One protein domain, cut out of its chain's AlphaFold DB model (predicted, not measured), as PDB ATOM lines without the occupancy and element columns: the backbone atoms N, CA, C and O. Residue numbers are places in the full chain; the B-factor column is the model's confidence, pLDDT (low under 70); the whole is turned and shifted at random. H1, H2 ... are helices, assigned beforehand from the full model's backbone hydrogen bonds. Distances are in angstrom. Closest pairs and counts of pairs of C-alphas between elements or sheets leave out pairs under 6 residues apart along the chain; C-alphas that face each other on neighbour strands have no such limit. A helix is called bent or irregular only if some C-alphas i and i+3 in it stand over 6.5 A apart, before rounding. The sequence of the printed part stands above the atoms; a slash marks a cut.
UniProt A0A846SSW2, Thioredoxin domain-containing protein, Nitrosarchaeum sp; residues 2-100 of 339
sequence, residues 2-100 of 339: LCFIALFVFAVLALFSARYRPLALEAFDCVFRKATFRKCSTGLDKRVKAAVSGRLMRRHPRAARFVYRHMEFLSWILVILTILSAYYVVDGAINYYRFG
ATOM      1  N   LEU A   2      -2.717 -27.365  -3.431       67.06
ATOM      2  CA  LEU A   2      -1.974 -26.287  -4.105       67.06
ATOM      3  C   LEU A   2      -2.046 -26.344  -5.629       67.06
ATOM      4  O   LEU A   2      -2.157 -25.309  -6.262       67.06
ATOM      5  N   CYS A   3      -2.044 -27.548  -6.200       73.25
ATOM      6  CA  CYS A   3      -2.192 -27.713  -7.638       73.25
ATOM      7  C   CYS A   3      -3.577 -27.308  -8.173       73.25
ATOM      8  O   CYS A   3      -3.632 -26.862  -9.303       73.25
ATOM      9  N   PHE A   4      -4.663 -27.384  -7.385       78.00
ATOM     10  CA  PHE A   4      -5.998 -26.935  -7.825       78.00
ATOM     11  C   PHE A   4      -6.074 -25.407  -7.883       78.00
ATOM     12  O   PHE A   4      -6.494 -24.848  -8.889       78.00
ATOM     13  N   ILE A   5      -5.581 -24.731  -6.840       78.69
ATOM     14  CA  ILE A   5      -5.492 -23.263  -6.815       78.69
ATOM     15  C   ILE A   5      -4.507 -22.776  -7.887       78.69
ATOM     16  O   ILE A   5      -4.813 -21.852  -8.632       78.69
ATOM     17  N   ALA A   6      -3.342 -23.424  -8.006       80.81
ATOM     18  CA  ALA A   6      -2.368 -23.118  -9.048       80.81
ATOM     19  C   ALA A   6      -2.950 -23.351 -10.446       80.81
ATOM     20  O   ALA A   6      -2.698 -22.542 -11.327       80.81
ATOM     21  N   LEU A   7      -3.755 -24.400 -10.645       86.06
ATOM     22  CA  LEU A   7      -4.432 -24.650 -11.913       86.06
ATOM     23  C   LEU A   7      -5.408 -23.523 -12.226       86.06
ATOM     24  O   LEU A   7      -5.323 -22.974 -13.311       86.06
ATOM     25  N   PHE A   8      -6.275 -23.136 -11.290       85.25
ATOM     26  CA  PHE A   8      -7.228 -22.048 -11.517       85.25
ATOM     27  C   PHE A   8      -6.516 -20.727 -11.845       85.25
ATOM     28  O   PHE A   8      -6.775 -20.113 -12.878       85.25
ATOM     29  N   VAL A   9      -5.538 -20.331 -11.024       85.06
ATOM     30  CA  VAL A   9      -4.784 -19.083 -11.216       85.06
ATOM     31  C   VAL A   9      -3.980 -19.108 -12.517       85.06
ATOM     32  O   VAL A   9      -4.034 -18.153 -13.291       85.06
ATOM     33  N   PHE A  10      -3.238 -20.185 -12.792       86.81
ATOM     34  CA  PHE A  10      -2.446 -20.275 -14.017       86.81
ATOM     35  C   PHE A  10      -3.308 -20.493 -15.258       86.81
ATOM     36  O   PHE A  10      -2.896 -20.031 -16.311       86.81
ATOM     37  N   ALA A  11      -4.488 -21.111 -15.162       88.00
ATOM     38  CA  ALA A  11      -5.431 -21.214 -16.275       88.00
ATOM     39  C   ALA A  11      -5.941 -19.829 -16.686       88.00
ATOM     40  O   ALA A  11      -5.868 -19.488 -17.865       88.00
ATOM     41  N   VAL A  12      -6.347 -18.991 -15.723       89.44
ATOM     42  CA  VAL A  12      -6.760 -17.605 -15.999       89.44
ATOM     43  C   VAL A  12      -5.599 -16.795 -16.583       89.44
ATOM     44  O   VAL A  12      -5.751 -16.152 -17.617       89.44
ATOM     45  N   LEU A  13      -4.403 -16.863 -15.989       88.81
ATOM     46  CA  LEU A  13      -3.229 -16.146 -16.506       88.81
ATOM     47  C   LEU A  13      -2.754 -16.668 -17.875       88.81
ATOM     48  O   LEU A  13      -2.196 -15.905 -18.665       88.81
ATOM     49  N   ALA A  14      -2.970 -17.951 -18.173       89.75
ATOM     50  CA  ALA A  14      -2.606 -18.580 -19.442       89.75
ATOM     51  C   ALA A  14      -3.500 -18.147 -20.614       89.75
ATOM     52  O   ALA A  14      -3.035 -18.200 -21.759       89.75
ATOM     53  N   LEU A  15      -4.733 -17.690 -20.340       91.56
ATOM     54  CA  LEU A  15      -5.602 -17.066 -21.346       91.56
ATOM     55  C   LEU A  15      -4.953 -15.797 -21.908       91.56
ATOM     56  O   LEU A  15      -4.943 -15.594 -23.120       91.56
ATOM     57  N   PHE A  16      -4.337 -14.994 -21.038       93.06
ATOM     58  CA  PHE A  16      -3.782 -13.686 -21.397       93.06
ATOM     59  C   PHE A  16      -2.268 -13.691 -21.649       93.06
ATOM     60  O   PHE A  16      -1.721 -12.702 -22.129       93.06
ATOM     61  N   SER A  17      -1.552 -14.776 -21.329       90.69
ATOM     62  CA  SER A  17      -0.097 -14.817 -21.493       90.69
ATOM     63  C   SER A  17       0.455 -16.224 -21.726       90.69
ATOM     64  O   SER A  17       0.325 -17.137 -20.907       90.69
ATOM     65  N   ALA A  18       1.184 -16.373 -22.839       90.25
ATOM     66  CA  ALA A  18       1.833 -17.624 -23.232       90.25
ATOM     67  C   ALA A  18       2.860 -18.128 -22.202       90.25
ATOM     68  O   ALA A  18       3.091 -19.331 -22.103       90.25
ATOM     69  N   ARG A  19       3.421 -17.228 -21.380       92.19
ATOM     70  CA  ARG A  19       4.392 -17.558 -20.327       92.19
ATOM     71  C   ARG A  19       3.811 -18.475 -19.246       92.19
ATOM     72  O   ARG A  19       4.552 -19.272 -18.676       92.19
ATOM     73  N   TYR A  20       2.511 -18.376 -18.960       87.25
ATOM     74  CA  TYR A  20       1.864 -19.150 -17.892       87.25
ATOM     75  C   TYR A  20       1.231 -20.465 -18.368       87.25
ATOM     76  O   TYR A  20       0.919 -21.314 -17.540       87.25
ATOM     77  N   ARG A  21       1.116 -20.692 -19.684       90.19
ATOM     78  CA  ARG A  21       0.606 -21.949 -20.266       90.19
ATOM     79  C   ARG A  21       1.335 -23.216 -19.782       90.19
ATOM     80  O   ARG A  21       0.644 -24.140 -19.359       90.19
ATOM     81  N   PRO A  22       2.683 -23.295 -19.767       89.00
ATOM     82  CA  PRO A  22       3.367 -24.495 -19.274       89.00
ATOM     83  C   PRO A  22       3.137 -24.731 -17.773       89.00
ATOM     84  O   PRO A  22       2.968 -25.868 -17.345       89.00
ATOM     85  N   LEU A  23       3.042 -23.660 -16.978       85.75
ATOM     86  CA  LEU A  23       2.741 -23.741 -15.544       85.75
ATOM     87  C   LEU A  23       1.306 -24.226 -15.283       85.75
ATOM     88  O   LEU A  23       1.081 -24.986 -14.342       85.75
ATOM     89  N   ALA A  24       0.349 -23.831 -16.128       86.12
ATOM     90  CA  ALA A  24      -1.023 -24.328 -16.080       86.12
ATOM     91  C   ALA A  24      -1.094 -25.829 -16.410       86.12
ATOM     92  O   ALA A  24      -1.787 -26.567 -15.714       86.12
ATOM     93  N   LEU A  25      -0.330 -26.297 -17.404       87.50
ATOM     94  CA  LEU A  25      -0.244 -27.720 -17.754       87.50
ATOM     95  C   LEU A  25       0.397 -28.559 -16.637       87.50
ATOM     96  O   LEU A  25      -0.123 -29.621 -16.298       87.50
ATOM     97  N   GLU A  26       1.471 -28.075 -16.005       87.38
ATOM     98  CA  GLU A  26       2.066 -28.737 -14.831       87.38
ATOM     99  C   GLU A  26       1.092 -28.805 -13.647       87.38
ATOM    100  O   GLU A  26       1.031 -29.812 -12.931       87.38
ATOM    101  N   ALA A  27       0.326 -27.735 -13.423       85.69
ATOM    102  CA  ALA A  27      -0.701 -27.704 -12.393       85.69
ATOM    103  C   ALA A  27      -1.852 -28.669 -12.720       85.69
ATOM    104  O   ALA A  27      -2.320 -29.368 -11.819       85.69
ATOM    105  N   PHE A  28      -2.250 -28.770 -13.991       87.56
ATOM    106  CA  PHE A  28      -3.277 -29.695 -14.470       87.56
ATOM    107  C   PHE A  28      -2.862 -31.158 -14.288       87.56
ATOM    108  O   PHE A  28      -3.612 -31.919 -13.682       87.56
ATOM    109  N   ASP A  29      -1.654 -31.551 -14.710       86.62
ATOM    110  CA  ASP A  29      -1.146 -32.922 -14.508       86.62
ATOM    111  C   ASP A  29      -1.081 -33.271 -13.013       86.62
ATOM    112  O   ASP A  29      -1.500 -34.348 -12.582       86.62
ATOM    113  N   CYS A  30      -0.645 -32.318 -12.186       84.44
ATOM    114  CA  CYS A  30      -0.639 -32.480 -10.738       84.44
ATOM    115  C   CYS A  30      -2.058 -32.668 -10.154       84.44
ATOM    116  O   CYS A  30      -2.245 -33.515  -9.276       84.44
ATOM    117  N   VAL A  31      -3.053 -31.906 -10.627       83.62
ATOM    118  CA  VAL A  31      -4.472 -32.032 -10.238       83.62
ATOM    119  C   VAL A  31      -5.044 -33.375 -10.667       83.62
ATOM    120  O   VAL A  31      -5.606 -34.082  -9.833       83.62
ATOM    121  N   PHE A  32      -4.851 -33.754 -11.927       83.94
ATOM    122  CA  PHE A  32      -5.366 -34.990 -12.501       83.94
ATOM    123  C   PHE A  32      -4.808 -36.226 -11.784       83.94
ATOM    124  O   PHE A  32      -5.550 -37.134 -11.404       83.94
ATOM    125  N   ARG A  33      -3.502 -36.238 -11.492       83.44
ATOM    126  CA  ARG A  33      -2.881 -37.295 -10.682       83.44
ATOM    127  C   ARG A  33      -3.458 -37.341  -9.273       83.44
ATOM    128  O   ARG A  33      -3.765 -38.424  -8.792       83.44
ATOM    129  N   LYS A  34      -3.659 -36.192  -8.621       78.88
ATOM    130  CA  LYS A  34      -4.208 -36.172  -7.257       78.88
ATOM    131  C   LYS A  34      -5.678 -36.614  -7.222       78.88
ATOM    132  O   LYS A  34      -6.048 -37.340  -6.306       78.88
ATOM    133  N   ALA A  35      -6.476 -36.240  -8.223       80.12
ATOM    134  CA  ALA A  35      -7.857 -36.700  -8.392       80.12
ATOM    135  C   ALA A  35      -7.940 -38.218  -8.642       80.12
ATOM    136  O   ALA A  35      -8.891 -38.862  -8.220       80.12
ATOM    137  N   THR A  36      -6.906 -38.802  -9.251       85.69
ATOM    138  CA  THR A  36      -6.759 -40.254  -9.455       85.69
ATOM    139  C   THR A  36      -5.945 -40.949  -8.351       85.69
ATOM    140  O   THR A  36      -5.434 -42.049  -8.557       85.69
ATOM    141  N   PHE A  37      -5.795 -40.319  -7.178       79.38
ATOM    142  CA  PHE A  37      -5.055 -40.831  -6.010       79.38
ATOM    143  C   PHE A  37      -3.563 -41.162  -6.252       79.38
ATOM    144  O   PHE A  37      -2.936 -41.888  -5.479       79.38
ATOM    145  N   ARG A  38      -2.941 -40.594  -7.293       80.06
ATOM    146  CA  ARG A  38      -1.508 -40.724  -7.614       80.06
ATOM    147  C   ARG A  38      -0.691 -39.558  -7.039       80.06
ATOM    148  O   ARG A  38      -1.152 -38.418  -6.975       80.06
ATOM    149  N   LYS A  39       0.564 -39.825  -6.644       73.62
ATOM    150  CA  LYS A  39       1.498 -38.794  -6.145       73.62
ATOM    151  C   LYS A  39       1.937 -37.849  -7.271       73.62
ATOM    152  O   LYS A  39       2.186 -38.277  -8.397       73.62
ATOM    153  N   CYS A  40       2.064 -36.567  -6.948       71.88
ATOM    154  CA  CYS A  40       2.506 -35.532  -7.879       71.88
ATOM    155  C   CYS A  40       4.033 -35.587  -8.063       71.88
ATOM    156  O   CYS A  40       4.766 -35.687  -7.082       71.88
ATOM    157  N   SER A  41       4.519 -35.499  -9.304       68.69
ATOM    158  CA  SER A  41       5.946 -35.637  -9.649       68.69
ATOM    159  C   SER A  41       6.680 -34.305  -9.859       68.69
ATOM    160  O   SER A  41       7.905 -34.287  -9.917       68.69
ATOM    161  N   THR A  42       5.965 -33.179  -9.954       70.38
ATOM    162  CA  THR A  42       6.505 -31.913 -10.493       70.38
ATOM    163  C   THR A  42       7.152 -30.979  -9.456       70.38
ATOM    164  O   THR A  42       7.695 -29.930  -9.812       70.38
ATOM    165  N   GLY A  43       7.110 -31.321  -8.156       72.88
ATOM    166  CA  GLY A  43       7.662 -30.507  -7.054       72.88
ATOM    167  C   GLY A  43       7.032 -29.112  -6.899       72.88
ATOM    168  O   GLY A  43       7.524 -28.278  -6.131       72.88
ATOM    169  N   LEU A  44       5.957 -28.839  -7.645       73.69
ATOM    170  CA  LEU A  44       5.241 -27.567  -7.692       73.69
ATOM    171  C   LEU A  44       4.641 -27.205  -6.328       73.69
ATOM    172  O   LEU A  44       4.691 -26.053  -5.906       73.69
ATOM    173  N   ASP A  45       4.141 -28.203  -5.605       70.56
ATOM    174  CA  ASP A  45       3.623 -28.084  -4.243       70.56
ATOM    175  C   ASP A  45       4.666 -27.483  -3.288       70.56
ATOM    176  O   ASP A  45       4.362 -26.545  -2.549       70.56
ATOM    177  N   LYS A  46       5.919 -27.949  -3.362       78.00
ATOM    178  CA  LYS A  46       7.024 -27.434  -2.547       78.00
ATOM    179  C   LYS A  46       7.378 -25.999  -2.929       78.00
ATOM    180  O   LYS A  46       7.575 -25.175  -2.036       78.00
ATOM    181  N   ARG A  47       7.411 -25.680  -4.230       80.25
ATOM    182  CA  ARG A  47       7.710 -24.322  -4.730       80.25
ATOM    183  C   ARG A  47       6.652 -23.311  -4.292       80.25
ATOM    184  O   ARG A  47       6.999 -22.256  -3.766       80.25
ATOM    185  N   VAL A  48       5.371 -23.644  -4.439       76.62
ATOM    186  CA  VAL A  48       4.262 -22.763  -4.037       76.62
ATOM    187  C   VAL A  48       4.218 -22.610  -2.516       76.62
ATOM    188  O   VAL A  48       4.122 -21.492  -2.012       76.62
ATOM    189  N   LYS A  49       4.379 -23.707  -1.766       77.75
ATOM    190  CA  LYS A  49       4.458 -23.679  -0.300       77.75
ATOM    191  C   LYS A  49       5.599 -22.793   0.196       77.75
ATOM    192  O   LYS A  49       5.386 -21.993   1.107       77.75
ATOM    193  N   ALA A  50       6.773 -22.879  -0.426       81.94
ATOM    194  CA  ALA A  50       7.911 -22.022  -0.111       81.94
ATOM    195  C   ALA A  50       7.663 -20.550  -0.486       81.94
ATOM    196  O   ALA A  50       7.961 -19.666   0.311       81.94
ATOM    197  N   ALA A  51       7.063 -20.271  -1.647       81.31
ATOM    198  CA  ALA A  51       6.795 -18.906  -2.105       81.31
ATOM    199  C   ALA A  51       5.752 -18.165  -1.245       81.31
ATOM    200  O   ALA A  51       5.913 -16.974  -0.960       81.31
ATOM    201  N   VAL A  52       4.690 -18.862  -0.825       77.88
ATOM    202  CA  VAL A  52       3.634 -18.314   0.043       77.88
ATOM    203  C   VAL A  52       4.160 -18.131   1.465       77.88
ATOM    204  O   VAL A  52       4.080 -17.040   2.031       77.88
ATOM    205  N   SER A  53       4.777 -19.173   2.029       81.31
ATOM    206  CA  SER A  53       5.250 -19.144   3.418       81.31
ATOM    207  C   SER A  53       6.478 -18.247   3.596       81.31
ATOM    208  O   SER A  53       6.616 -17.607   4.633       81.31
ATOM    209  N   GLY A  54       7.355 -18.155   2.593       82.12
ATOM    210  CA  GLY A  54       8.601 -17.387   2.659       82.12
ATOM    211  C   GLY A  54       8.382 -15.878   2.772       82.12
ATOM    212  O   GLY A  54       9.066 -15.213   3.549       82.12
ATOM    213  N   ARG A  55       7.377 -15.330   2.072       80.88
ATOM    214  CA  ARG A  55       6.977 -13.920   2.240       80.88
ATOM    215  C   ARG A  55       6.370 -13.661   3.619       80.88
ATOM    216  O   ARG A  55       6.664 -12.634   4.224       80.88
ATOM    217  N   LEU A  56       5.585 -14.607   4.136       82.75
ATOM    218  CA  LEU A  56       4.940 -14.490   5.444       82.75
ATOM    219  C   LEU A  56       5.937 -14.627   6.610       82.75
ATOM    220  O   LEU A  56       5.819 -13.906   7.598       82.75
ATOM    221  N   MET A  57       6.962 -15.481   6.479       84.81
ATOM    222  CA  MET A  57       8.015 -15.669   7.493       84.81
ATOM    223  C   MET A  57       8.788 -14.384   7.790       84.81
ATOM    224  O   MET A  57       9.206 -14.192   8.929       84.81
ATOM    225  N   ARG A  58       8.949 -13.498   6.796       84.25
ATOM    226  CA  ARG A  58       9.664 -12.222   6.956       84.25
ATOM    227  C   ARG A  58       8.945 -11.222   7.867       84.25
ATOM    228  O   ARG A  58       9.619 -10.425   8.502       84.25
ATOM    229  N   ARG A  59       7.608 -11.254   7.932       87.56
ATOM    230  CA  ARG A  59       6.814 -10.358   8.799       87.56
ATOM    231  C   ARG A  59       6.354 -11.034  10.090       87.56
ATOM    232  O   ARG A  59       6.469 -10.446  11.157       87.56
ATOM    233  N   HIS A  60       5.851 -12.267  10.004       90.31
ATOM    234  CA  HIS A  60       5.236 -12.968  11.135       90.31
ATOM    235  C   HIS A  60       5.662 -14.448  11.180       90.31
ATOM    236  O   HIS A  60       4.952 -15.328  10.683       90.31
ATOM    237  N   PRO A  61       6.805 -14.773  11.816       88.12
ATOM    238  CA  PRO A  61       7.380 -16.122  11.787       88.12
ATOM    239  C   PRO A  61       6.513 -17.189  12.479       88.12
ATOM    240  O   PRO A  61       6.506 -18.345  12.051       88.12
ATOM    241  N   ARG A  62       5.741 -16.825  13.514       88.00
ATOM    242  CA  ARG A  62       4.809 -17.748  14.192       88.00
ATOM    243  C   ARG A  62       3.634 -18.137  13.289       88.00
ATOM    244  O   ARG A  62       3.376 -19.327  13.111       88.00
ATOM    245  N   ALA A  63       2.991 -17.150  12.662       84.38
ATOM    246  CA  ALA A  63       1.895 -17.372  11.720       84.38
ATOM    247  C   ALA A  63       2.364 -18.176  10.499       84.38
ATOM    248  O   ALA A  63       1.716 -19.137  10.097       84.38
ATOM    249  N   ALA A  64       3.546 -17.866   9.964       85.06
ATOM    250  CA  ALA A  64       4.095 -18.599   8.830       85.06
ATOM    251  C   ALA A  64       4.387 -20.072   9.152       85.06
ATOM    252  O   ALA A  64       4.149 -20.943   8.316       85.06
ATOM    253  N   ARG A  65       4.851 -20.376  10.371       86.50
ATOM    254  CA  ARG A  65       5.052 -21.759  10.827       86.50
ATOM    255  C   ARG A  65       3.725 -22.510  10.963       86.50
ATOM    256  O   ARG A  65       3.652 -23.677  10.582       86.50
ATOM    257  N   PHE A  66       2.684 -21.842  11.462       89.12
ATOM    258  CA  PHE A  66       1.333 -22.399  11.551       89.12
ATOM    259  C   PHE A  66       0.749 -22.704  10.165       89.12
ATOM    260  O   PHE A  66       0.341 -23.840   9.917       89.12
ATOM    261  N   VAL A  67       0.794 -21.730   9.249       85.12
ATOM    262  CA  VAL A  67       0.323 -21.872   7.862       85.12
ATOM    263  C   VAL A  67       1.104 -22.962   7.133       85.12
ATOM    264  O   VAL A  67       0.503 -23.794   6.465       85.12
ATOM    265  N   TYR A  68       2.429 -23.034   7.301       86.44
ATOM    266  CA  TYR A  68       3.246 -24.085   6.689       86.44
ATOM    267  C   TYR A  68       2.861 -25.488   7.189       86.44
ATOM    268  O   TYR A  68       2.832 -26.437   6.399       86.44
ATOM    269  N   ARG A  69       2.546 -25.641   8.483       86.88
ATOM    270  CA  ARG A  69       2.146 -26.928   9.075       86.88
ATOM    271  C   ARG A  69       0.751 -27.365   8.624       86.88
ATOM    272  O   ARG A  69       0.590 -28.515   8.240       86.88
ATOM    273  N   HIS A  70      -0.214 -26.447   8.604       88.31
ATOM    274  CA  HIS A  70      -1.626 -26.743   8.312       88.31
ATOM    275  C   HIS A  70      -2.046 -26.384   6.884       88.31
ATOM    276  O   HIS A  70      -3.232 -26.283   6.584       88.31
ATOM    277  N   MET A  71      -1.084 -26.186   5.984       82.81
ATOM    278  CA  MET A  71      -1.342 -25.658   4.646       82.81
ATOM    279  C   MET A  71      -2.354 -26.486   3.848       82.81
ATOM    280  O   MET A  71      -3.151 -25.929   3.099       82.81
ATOM    281  N   GLU A  72      -2.319 -27.812   3.989       80.06
ATOM    282  CA  GLU A  72      -3.231 -28.699   3.267       80.06
ATOM    283  C   GLU A  72      -4.677 -28.541   3.747       80.06
ATOM    284  O   GLU A  72      -5.570 -28.398   2.915       80.06
ATOM    285  N   PHE A  73      -4.887 -28.471   5.062       84.69
ATOM    286  CA  PHE A  73      -6.195 -28.242   5.674       84.69
ATOM    287  C   PHE A  73      -6.761 -26.858   5.325       84.69
ATOM    288  O   PHE A  73      -7.879 -26.749   4.831       84.69
ATOM    289  N   LEU A  74      -5.953 -25.804   5.475       83.69
ATOM    290  CA  LEU A  74      -6.352 -24.438   5.117       83.69
ATOM    291  C   LEU A  74      -6.697 -24.308   3.624       83.69
ATOM    292  O   LEU A  74      -7.616 -23.578   3.264       83.69
ATOM    293  N   SER A  75      -5.993 -25.042   2.752       79.50
ATOM    294  CA  SER A  75      -6.311 -25.065   1.319       79.50
ATOM    295  C   SER A  75      -7.667 -25.720   1.034       79.50
ATOM    296  O   SER A  75      -8.348 -25.288   0.112       79.50
ATOM    297  N   TRP A  76      -8.058 -26.753   1.789       82.88
ATOM    298  CA  TRP A  76      -9.379 -27.379   1.659       82.88
ATOM    299  C   TRP A  76     -10.501 -26.448   2.108       82.88
ATOM    300  O   TRP A  76     -11.475 -26.309   1.375       82.88
ATOM    301  N   ILE A  77     -10.336 -25.765   3.247       86.56
ATOM    302  CA  ILE A  77     -11.305 -24.763   3.719       86.56
ATOM    303  C   ILE A  77     -11.542 -23.705   2.642       86.56
ATOM    304  O   ILE A  77     -12.686 -23.437   2.292       86.56
ATOM    305  N   LEU A  78     -10.469 -23.144   2.074       82.81
ATOM    306  CA  LEU A  78     -10.590 -22.118   1.041       82.81
ATOM    307  C   LEU A  78     -11.350 -22.625  -0.194       82.81
ATOM    308  O   LEU A  78     -12.219 -21.922  -0.692       82.81
ATOM    309  N   VAL A  79     -11.053 -23.841  -0.669       80.00
ATOM    310  CA  VAL A  79     -11.747 -24.436  -1.825       80.00
ATOM    311  C   VAL A  79     -13.233 -24.651  -1.538       80.00
ATOM    312  O   VAL A  79     -14.056 -24.306  -2.379       80.00
ATOM    313  N   ILE A  80     -13.583 -25.173  -0.360       84.81
ATOM    314  CA  ILE A  80     -14.984 -25.370   0.040       84.81
ATOM    315  C   ILE A  80     -15.711 -24.023   0.083       84.81
ATOM    316  O   ILE A  80     -16.781 -23.898  -0.503       84.81
ATOM    317  N   LEU A  81     -15.103 -23.000   0.689       86.88
ATOM    318  CA  LEU A  81     -15.666 -21.648   0.720       86.88
ATOM    319  C   LEU A  81     -15.837 -21.058  -0.684       86.88
ATOM    320  O   LEU A  81     -16.848 -20.419  -0.949       86.88
ATOM    321  N   THR A  82     -14.892 -21.289  -1.602       83.81
ATOM    322  CA  THR A  82     -15.024 -20.843  -2.999       83.81
ATOM    323  C   THR A  82     -16.168 -21.555  -3.722       83.81
ATOM    324  O   THR A  82     -16.906 -20.905  -4.454       83.81
ATOM    325  N   ILE A  83     -16.353 -22.863  -3.513       85.06
ATOM    326  CA  ILE A  83     -17.463 -23.621  -4.113       85.06
ATOM    327  C   ILE A  83     -18.806 -23.154  -3.548       85.06
ATOM    328  O   ILE A  83     -19.723 -22.896  -4.321       85.06
ATOM    329  N   LEU A  84     -18.913 -22.995  -2.224       85.38
ATOM    330  CA  LEU A  84     -20.118 -22.474  -1.575       85.38
ATOM    331  C   LEU A  84     -20.446 -21.066  -2.077       85.38
ATOM    332  O   LEU A  84     -21.576 -20.799  -2.462       85.38
ATOM    333  N   SER A  85     -19.444 -20.187  -2.155       87.56
ATOM    334  CA  SER A  85     -19.620 -18.843  -2.705       87.56
ATOM    335  C   SER A  85     -20.101 -18.875  -4.159       87.56
ATOM    336  O   SER A  85     -21.035 -18.157  -4.493       87.56
ATOM    337  N   ALA A  86     -19.523 -19.727  -5.013       87.50
ATOM    338  CA  ALA A  86     -19.961 -19.866  -6.400       87.50
ATOM    339  C   ALA A  86     -21.400 -20.396  -6.507       87.50
ATOM    340  O   ALA A  86     -22.151 -19.927  -7.356       87.50
ATOM    341  N   TYR A  87     -21.789 -21.334  -5.637       91.69
ATOM    342  CA  TYR A  87     -23.159 -21.840  -5.564       91.69
ATOM    343  C   TYR A  87     -24.159 -20.714  -5.267       91.69
ATOM    344  O   TYR A  87     -25.074 -20.520  -6.058       91.69
ATOM    345  N   TYR A  88     -23.935 -19.916  -4.217       83.81
ATOM    346  CA  TYR A  88     -24.830 -18.801  -3.871       83.81
ATOM    347  C   TYR A  88     -24.896 -17.719  -4.956       83.81
ATOM    348  O   TYR A  88     -25.953 -17.148  -5.198       83.81
ATOM    349  N   VAL A  89     -23.785 -17.450  -5.648       86.06
ATOM    350  CA  VAL A  89     -23.759 -16.509  -6.781       86.06
ATOM    351  C   VAL A  89     -24.619 -17.016  -7.941       86.06
ATOM    352  O   VAL A  89     -25.346 -16.233  -8.549       86.06
ATOM    353  N   VAL A  90     -24.541 -18.311  -8.262       90.06
ATOM    354  CA  VAL A  90     -25.348 -18.921  -9.331       90.06
ATOM    355  C   VAL A  90     -26.821 -18.966  -8.943       90.06
ATOM    356  O   VAL A  90     -27.660 -18.593  -9.756       90.06
ATOM    357  N   ASP A  91     -27.125 -19.385  -7.717       84.12
ATOM    358  CA  ASP A  91     -28.490 -19.426  -7.195       84.12
ATOM    359  C   ASP A  91     -29.128 -18.031  -7.221       84.12
ATOM    360  O   ASP A  91     -30.182 -17.838  -7.827       84.12
ATOM    361  N   GLY A  92     -28.408 -17.020  -6.727       81.56
ATOM    362  CA  GLY A  92     -28.854 -15.633  -6.776       81.56
ATOM    363  C   GLY A  92     -29.043 -15.096  -8.193       81.56
ATOM    364  O   GLY A  92     -29.989 -14.356  -8.444       81.56
ATOM    365  N   ALA A  93     -28.204 -15.497  -9.152       82.94
ATOM    366  CA  ALA A  93     -28.382 -15.118 -10.552       82.94
ATOM    367  C   ALA A  93     -29.623 -15.773 -11.184       82.94
ATOM    368  O   ALA A  93     -30.331 -15.129 -11.960       82.94
ATOM    369  N   ILE A  94     -29.903 -17.039 -10.853       83.19
ATOM    370  CA  ILE A  94     -31.106 -17.751 -11.308       83.19
ATOM    371  C   ILE A  94     -32.356 -17.106 -10.711       83.19
ATOM    372  O   ILE A  94     -33.313 -16.853 -11.443       83.19
ATOM    373  N   ASN A  95     -32.340 -16.814  -9.410       73.44
ATOM    374  CA  ASN A  95     -33.446 -16.148  -8.734       73.44
ATOM    375  C   ASN A  95     -33.669 -14.751  -9.310       73.44
ATOM    376  O   ASN A  95     -34.802 -14.410  -9.629       73.44
ATOM    377  N   TYR A  96     -32.604 -13.987  -9.563       73.50
ATOM    378  CA  TYR A  96     -32.721 -12.656 -10.150       73.50
ATOM    379  C   TYR A  96     -33.344 -12.711 -11.546       73.50
ATOM    380  O   TYR A  96     -34.223 -11.922 -11.874       73.50
ATOM    381  N   TYR A  97     -32.943 -13.694 -12.353       76.75
ATOM    382  CA  TYR A  97     -33.522 -13.904 -13.676       76.75
ATOM    383  C   TYR A  97     -35.006 -14.310 -13.633       76.75
ATOM    384  O   TYR A  97     -35.756 -13.937 -14.530       76.75
ATOM    385  N   ARG A  98     -35.436 -15.078 -12.622       67.50
ATOM    386  CA  ARG A  98     -36.812 -15.603 -12.518       67.50
ATOM    387  C   ARG A  98     -37.782 -14.697 -11.762       67.50
ATOM    388  O   ARG A  98     -38.938 -14.608 -12.148       67.50
ATOM    389  N   PHE A  99     -37.319 -14.087 -10.680       58.69
ATOM    390  CA  PHE A  99     -38.136 -13.397  -9.676       58.69
ATOM    391  C   PHE A  99     -37.758 -11.921  -9.523       58.69
ATOM    392  O   PHE A  99     -38.318 -11.224  -8.685       58.69
ATOM    393  N   GLY A 100     -36.763 -11.447 -10.276       63.47
ATOM    394  CA  GLY A 100     -36.265 -10.082 -10.171       63.47
ATOM    395  C   GLY A 100     -35.405  -9.813  -8.933       63.47
ATOM    396  O   GLY A 100     -34.885  -8.715  -8.835       63.47
TER     397      GLY A 100
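This is residues 2 to 100 of the 339 residues of the protein "Thioredoxin domain-containing protein" of Nitrosarchaeum sp (UniProt A0A846SSW2). Two short helical hairpins, H1 with H2 and H3 with H4a, meet near the start of H1 and the start of H3, and from the second hairpin one long straight arm, H4b, turns off about perpendicular to H4a and sticks out into the open with residues 80 to 91 and 93 to 99. The first part of H4b passes near the start of H1, and its far part makes the length of the whole. The printed part has 99 residues with four named helices, in the order H1, H2, H3, H4, and no named strand; the class is all helix, with 88 residues in the helices. The whole is loose, with a radius of gyration of the C-alphas of 16.8 A, and spans 49 by 33 by 30 A along its three main axes.

The longest helix is H4, residues 61 to 99, assigned as one helix by its hydrogen bonds but bent: C-alphas 69 and 72 are 8.1 A apart, against about 5 A in a regular helix. Its arms are H4a, residues 61 to 69, and H4b, residues 72 to 99, and their lines are about perpendicular at 79 degrees. The arms are close but not clearly touching, the closest C-alphas being those of Val 67 and Leu 74, 7.7 A apart. H4b touches no helix, but is near H1, residues 2 to 16: the closest C-alphas, those of Leu 2 and Ser 75, are 7.1 A apart, close but not clearly touching, at a steep tilt of 53 degrees. H4a touches H3, residues 44 to 59, with the C-alphas of Met 57 and Ala 64 closest at 5.1 A; the two form a helical hairpin, opposite ways at a shallow tilt of 19 degrees. H3 touches H1 with residues 44 to 49 alone, and H1 touches H3 with residues 2 to 3 alone; the closest C-alphas are those of Leu 2 and Asp 45, 5.9 A apart, and the lines are about perpendicular at 86 degrees. H1 touches H2, residues 18 to 35, with the C-alphas of Ala 14 and Arg 21 closest at 4.7 A, and the two form a helical hairpin, opposite ways at a shallow tilt of 30 degrees. H2 is irregular, with C-alphas 19 and 22 at 7.1 A. H2 and H4b are apart, and so are H3 and H4b. The packing of the helices is mostly aligned, but only just: 2 of 3 touching pairs are at a shallow tilt. In H4a and H4b every O i to N i+4 pair is within hydrogen-bond range; in H1 it is 10 of 11, in H2 12 of 14 and in H3 8 of 12.

H4b is 40.2 A long from its first to its last C-alpha, from Glu 72 at (-3.231, -28.699, 3.267) to Phe 99 at (-38.136, -13.397, -9.676). H4a, residues 61 to 69, measures 12.3 A. H3, residues 44 to 59, measures 23.9 A. H2, residues 18 to 35, measures 26.0 A. H1, residues 2 to 16, measures 21.5 A and begins at C-alpha 2, at (-1.974, -26.287, -4.105).

The two C-alphas farthest apart are those of Arg 58 and Phe 99, at 50.6 A. Without the stretches that stand free, the body has 80 residues and spans 43 by 36 by 35 A. The printed part has no cut. The links H1 to H2 and H3 to H4 are tight, and the link H2 to H3, with 8 residues, is short. The mean pLDDT of the printed part is 82.7; residues 2, 41 and 98 to 100 are under 70.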